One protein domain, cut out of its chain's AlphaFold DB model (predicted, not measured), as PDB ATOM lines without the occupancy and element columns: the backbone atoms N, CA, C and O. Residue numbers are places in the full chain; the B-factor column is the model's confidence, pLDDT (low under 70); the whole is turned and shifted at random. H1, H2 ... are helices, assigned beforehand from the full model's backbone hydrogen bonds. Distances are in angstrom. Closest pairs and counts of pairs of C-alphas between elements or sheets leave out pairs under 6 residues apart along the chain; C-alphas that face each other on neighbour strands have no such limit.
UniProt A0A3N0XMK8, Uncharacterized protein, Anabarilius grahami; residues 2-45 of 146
ATOM      1  N   PRO A   2     114.401 105.899 155.893       74.12
ATOM      2  CA  PRO A   2     114.374 106.299 154.486       74.12
ATOM      3  C   PRO A   2     115.216 105.348 153.619       74.12
ATOM      4  O   PRO A   2     116.267 104.860 154.041       74.12
ATOM      5  N   ARG A   3     114.767 105.067 152.388       78.12
ATOM      6  CA  ARG A   3     115.523 104.238 151.436       78.12
ATOM      7  C   ARG A   3     116.614 105.087 150.775       78.12
ATOM      8  O   ARG A   3     116.285 106.020 150.053       78.12
ATOM      9  N   LYS A   4     117.887 104.710 150.953       79.06
ATOM     10  CA  LYS A   4     119.052 105.355 150.307       79.06
ATOM     11  C   LYS A   4     118.861 105.534 148.799       79.06
ATOM     12  O   LYS A   4     118.315 104.625 148.154       79.06
ATOM     13  N   SER A   5     119.360 106.627 148.223       84.94
ATOM     14  CA  SER A   5     119.306 106.863 146.772       84.94
ATOM     15  C   SER A   5     120.132 105.833 145.985       84.94
ATOM     16  O   SER A   5     120.962 105.101 146.533       84.94
ATOM     17  N   THR A   6     119.917 105.744 144.671       80.69
ATOM     18  CA  THR A   6     120.698 104.849 143.794       80.69
ATOM     19  C   THR A   6     122.189 105.210 143.779       80.69
ATOM     20  O   THR A   6     123.035 104.313 143.747       80.69
ATOM     21  N   GLY A   7     122.517 106.504 143.884       83.19
ATOM     22  CA  GLY A   7     123.888 107.009 143.997       83.19
ATOM     23  C   GLY A   7     124.571 106.574 145.295       83.19
ATOM     24  O   GLY A   7     125.634 105.954 145.243       83.19
ATOM     25  N   GLU A   8     123.929 106.807 146.443       83.12
ATOM     26  CA  GLU A   8     124.432 106.402 147.769       83.12
ATOM     27  C   GLU A   8     124.663 104.891 147.870       83.12
ATOM     28  O   GLU A   8     125.670 104.448 148.423       83.12
ATOM     29  N   ARG A   9     123.756 104.074 147.310       86.06
ATOM     30  CA  ARG A   9     123.936 102.612 147.264       86.06
ATOM     31  C   ARG A   9     125.169 102.224 146.445       86.06
ATOM     32  O   ARG A   9     125.904 101.329 146.852       86.06
ATOM     33  N   SER A  10     125.419 102.900 145.319       81.31
ATOM     34  CA  SER A  10     126.597 102.637 144.483       81.31
ATOM     35  C   SER A  10     127.902 103.077 145.152       81.31
ATOM     36  O   SER A  10     128.904 102.376 145.026       81.31
ATOM     37  N   GLN A  11     127.900 104.200 145.878       83.00
ATOM     38  CA  GLN A  11     129.049 104.653 146.671       83.00
ATOM     39  C   GLN A  11     129.342 103.669 147.807       83.00
ATOM     40  O   GLN A  11     130.396 103.043 147.798       83.00
ATOM     41  N   SER A  12     128.356 103.387 148.664       84.75
ATOM     42  CA  SER A  12     128.503 102.448 149.786       84.75
ATOM     43  C   SER A  12     128.948 101.042 149.352       84.75
ATOM     44  O   SER A  12     129.689 100.392 150.082       84.75
ATOM     45  N   TYR A  13     128.558 100.574 148.161       86.25
ATOM     46  CA  TYR A  13     129.096  99.336 147.582       86.25
ATOM     47  C   TYR A  13     130.582  99.447 147.196       86.25
ATOM     48  O   TYR A  13     131.347  98.517 147.432       86.25
ATOM     49  N   ARG A  14     131.007 100.569 146.600       82.31
ATOM     50  CA  ARG A  14     132.413 100.803 146.225       82.31
ATOM     51  C   ARG A  14     133.319 100.943 147.437       82.31
ATOM     52  O   ARG A  14     134.473 100.555 147.329       82.31
ATOM     53  N   ASP A  15     132.822 101.509 148.530       86.50
ATOM     54  CA  ASP A  15     133.615 101.723 149.739       86.50
ATOM     55  C   ASP A  15     133.840 100.393 150.475       86.50
ATOM     56  O   ASP A  15     134.990  99.995 150.638       86.50
ATOM     57  N   ARG A  16     132.783  99.586 150.659       87.19
ATOM     58  CA  ARG A  16     132.888  98.171 151.088       87.19
ATOM     59  C   ARG A  16     133.829  97.332 150.219       87.19
ATOM     60  O   ARG A  16     134.531  96.457 150.705       87.19
ATOM     61  N   LEU A  17     133.858  97.595 148.911       84.06
ATOM     62  CA  LEU A  17     134.747  96.894 147.979       84.06
ATOM     63  C   LEU A  17     136.215  97.359 148.063       84.06
ATOM     64  O   LEU A  17     137.071  96.687 147.501       84.06
ATOM     65  N   LYS A  18     136.519  98.494 148.707       83.25
ATOM     66  CA  LYS A  18     137.897  98.899 149.047       83.25
ATOM     67  C   LYS A  18     138.329  98.350 150.408       83.25
ATOM     68  O   LYS A  18     139.511  98.092 150.584       83.25
ATOM     69  N   GLU A  19     137.386  98.216 151.341       87.88
ATOM     70  CA  GLU A  19     137.609  97.658 152.683       87.88
ATOM     71  C   GLU A  19     138.089  96.192 152.610       87.88
ATOM     72  O   GLU A  19     138.970  95.803 153.368       87.88
ATOM     73  N   ASP A  20     137.576  95.409 151.651       89.56
ATOM     74  CA  ASP A  20     137.990  94.021 151.395       89.56
ATOM     75  C   ASP A  20     139.091  93.915 150.303       89.56
ATOM     76  O   ASP A  20     138.756  93.861 149.108       89.56
ATOM     77  N   PRO A  21     140.396  93.789 150.638       86.81
ATOM     78  CA  PRO A  21     141.473  93.764 149.639       86.81
ATOM     79  C   PRO A  21     141.373  92.576 148.668       86.81
ATOM     80  O   PRO A  21     141.562  92.738 147.462       86.81
ATOM     81  N   VAL A  22     140.978  91.393 149.156       90.31
ATOM     82  CA  VAL A  22     140.821  90.180 148.328       90.31
ATOM     83  C   VAL A  22     139.750  90.379 147.244       90.31
ATOM     84  O   VAL A  22     139.986  90.113 146.064       90.31
ATOM     85  N   LYS A  23     138.583  90.927 147.612       88.31
ATOM     86  CA  LYS A  23     137.487  91.195 146.662       88.31
ATOM     87  C   LYS A  23     137.844  92.320 145.691       88.31
ATOM     88  O   LYS A  23     137.407  92.297 144.535       88.31
ATOM     89  N   TYR A  24     138.645  93.291 146.134       87.81
ATOM     90  CA  TYR A  24     139.187  94.336 145.271       87.81
ATOM     91  C   TYR A  24     140.097  93.747 144.181       87.81
ATOM     92  O   TYR A  24     139.890  94.023 142.994       87.81
ATOM     93  N   GLU A  25     141.033  92.866 144.550       89.06
ATOM     94  CA  GLU A  25     141.909  92.170 143.602       89.06
ATOM     95  C   GLU A  25     141.150  91.288 142.610       89.06
ATOM     96  O   GLU A  25     141.407  91.358 141.407       89.06
ATOM     97  N   GLU A  26     140.201  90.470 143.072       92.00
ATOM     98  CA  GLU A  26     139.349  89.664 142.187       92.00
ATOM     99  C   GLU A  26     138.619  90.533 141.160       92.00
ATOM    100  O   GLU A  26     138.502  90.184 139.981       92.00
ATOM    101  N   ARG A  27     138.122  91.691 141.601       89.50
ATOM    102  CA  ARG A  27     137.443  92.649 140.735       89.50
ATOM    103  C   ARG A  27     138.410  93.271 139.722       89.50
ATOM    104  O   ARG A  27     138.018  93.411 138.564       89.50
ATOM    105  N   LEU A  28     139.656  93.571 140.099       90.31
ATOM    106  CA  LEU A  28     140.700  94.008 139.161       90.31
ATOM    107  C   LEU A  28     141.068  92.914 138.144       90.31
ATOM    108  O   LEU A  28     141.142  93.208 136.949       90.31
ATOM    109  N   LYS A  29     141.232  91.656 138.578       93.56
ATOM    110  CA  LYS A  29     141.482  90.492 137.703       93.56
ATOM    111  C   LYS A  29     140.354  90.349 136.666       93.56
ATOM    112  O   LYS A  29     140.609  90.386 135.461       93.56
ATOM    113  N   ARG A  30     139.096  90.372 137.120       93.62
ATOM    114  CA  ARG A  30     137.888  90.329 136.273       93.62
ATOM    115  C   ARG A  30     137.761  91.533 135.325       93.62
ATOM    116  O   ARG A  30     137.248  91.397 134.214       93.62
ATOM    117  N   ASP A  31     138.203  92.722 135.734       91.69
ATOM    118  CA  ASP A  31     138.233  93.915 134.875       91.69
ATOM    119  C   ASP A  31     139.337  93.811 133.800       91.69
ATOM    120  O   ASP A  31     139.080  94.132 132.634       91.69
ATOM    121  N   ARG A  32     140.513  93.261 134.140       94.38
ATOM    122  CA  ARG A  32     141.612  92.969 133.199       94.38
ATOM    123  C   ARG A  32     141.204  91.928 132.154       94.38
ATOM    124  O   ARG A  32     141.370  92.177 130.963       94.38
ATOM    125  N   GLU A  33     140.597  90.816 132.561       95.19
ATOM    126  CA  GLU A  33     140.064  89.797 131.642       95.19
ATOM    127  C   GLU A  33     139.009  90.368 130.687       95.19
ATOM    128  O   GLU A  33     139.034  90.101 129.484       95.19
ATOM    129  N   ARG A  34     138.081  91.190 131.198       94.12
ATOM    130  CA  ARG A  34     137.073  91.864 130.363       94.12
ATOM    131  C   ARG A  34     137.698  92.838 129.370       94.12
ATOM    132  O   ARG A  34     137.140  93.025 128.289       94.12
ATOM    133  N   TYR A  35     138.824  93.459 129.711       92.81
ATOM    134  CA  TYR A  35     139.585  94.296 128.787       92.81
ATOM    135  C   TYR A  35     140.292  93.462 127.708       92.81
ATOM    136  O   TYR A  35     140.152  93.782 126.528       92.81
ATOM    137  N   LEU A  36     140.963  92.365 128.080       92.81
ATOM    138  CA  LEU A  36     141.611  91.443 127.135       92.81
ATOM    139  C   LEU A  36     140.602  90.880 126.122       92.81
ATOM    140  O   LEU A  36     140.767  91.098 124.924       92.81
ATOM    141  N   LYS A  37     139.462  90.356 126.592       95.38
ATOM    142  CA  LYS A  37     138.356  89.880 125.736       95.38
ATOM    143  C   LYS A  37     137.800  90.959 124.796       95.38
ATOM    144  O   LYS A  37     137.311  90.649 123.714       95.38
ATOM    145  N   LYS A  38     137.853  92.246 125.169       92.06
ATOM    146  CA  LYS A  38     137.468  93.367 124.282       92.06
ATOM    147  C   LYS A  38     138.558  93.744 123.276       92.06
ATOM    148  O   LYS A  38     138.219  94.235 122.200       92.06
ATOM    149  N   LYS A  39     139.832  93.541 123.619       91.94
ATOM    150  CA  LYS A  39     140.978  93.722 122.720       91.94
ATOM    151  C   LYS A  39     140.995  92.620 121.656       91.94
ATOM    152  O   LYS A  39     141.037  92.939 120.477       91.94
ATOM    153  N   GLU A  40     140.840  91.359 122.066       92.00
ATOM    154  CA  GLU A  40     140.700  90.184 121.185       92.00
ATOM    155  C   GLU A  40     139.548  90.346 120.183       92.00
ATOM    156  O   GLU A  40     139.720  90.131 118.990       92.00
ATOM    157  N   ARG A  41     138.380  90.821 120.643       93.19
ATOM    158  CA  ARG A  41     137.214  91.112 119.784       93.19
ATOM    159  C   ARG A  41     137.364  92.362 118.896       93.19
ATOM    160  O   ARG A  41     136.385  92.776 118.283       93.19
ATOM    161  N   GLY A  42     138.514  93.041 118.890       87.25
ATOM    162  CA  GLY A  42     138.746  94.263 118.102       87.25
ATOM    163  C   GLY A  42     137.942  95.502 118.535       87.25
ATOM    164  O   GLY A  42     137.988  96.536 117.867       87.25
ATOM    165  N   VAL A  43     137.220  95.440 119.664       89.50
ATOM    166  CA  VAL A  43     136.431  96.564 120.211       89.50
ATOM    167  C   VAL A  43     137.353  97.647 120.783       89.50
ATOM    168  O   VAL A  43     137.037  98.838 120.732       89.50
ATOM    169  N   VAL A  44     138.507  97.246 121.323       89.81
ATOM    170  CA  VAL A  44     139.577  98.158 121.750       89.81
ATOM    171  C   VAL A  44     140.702  98.121 120.721       89.81
ATOM    172  O   VAL A  44     141.551  97.235 120.751       89.81
ATOM    173  N   LYS A  45     140.701  99.110 119.824       88.06
ATOM    174  CA  LYS A  45     141.745  99.317 118.812       88.06
ATOM    175  C   LYS A  45     142.933 100.118 119.375       88.06
ATOM    176  O   LYS A  45     142.696 101.043 120.162       88.06
TER     177      LYS A  45
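Overview. This is residues 2 to 45 of the 146 residues of an uncharacterized protein of Anabarilius grahami (UniProt A0A3N0XMK8). Two helices meet near their ends in a wide V, the longer H2 as one arm and H1 as the other, with the corner at residue 20. Short ends without named elements lie at the far tips of the arms. The printed part has 44 residues, with two named helices, H1 then H2, and no named strand: the class is all helix. It is extended, with a radius of gyration of the C-alphas of 14.7 A, and flat, spanning 45 by 23 by 11 A.

Arrangement. Look first at H2, residues 21 to 40, the longest helix. H1, residues 6 to 19, and H2 touch only at the corner by their tight link, and only just, with 3 pairs of C-alphas within 8 A. Find the closest pair at the C-alphas of Leu 17 and Tyr 24, 5.8 A apart. Their lines are about perpendicular at 70.5 degrees, only just past a steep tilt. In H1 and H2 every O i to N i+4 pair is within hydrogen-bond range.

Along the chain. Find C-alpha 21 at (141.473, 93.764, 149.639); from there H2 runs 28.7 A to C-alpha 40 at (140.700, 90.184, 121.185). H1 begins at C-alpha 6, (120.698, 104.849, 143.794), and runs 20.4 A to C-alpha 19.

Size, cuts and confidence. The C-alphas of Pro 2 and Lys 45, the two farthest apart, are 45.5 A apart. The printed part has no cut, and no printed residue is under 70 in pLDDT.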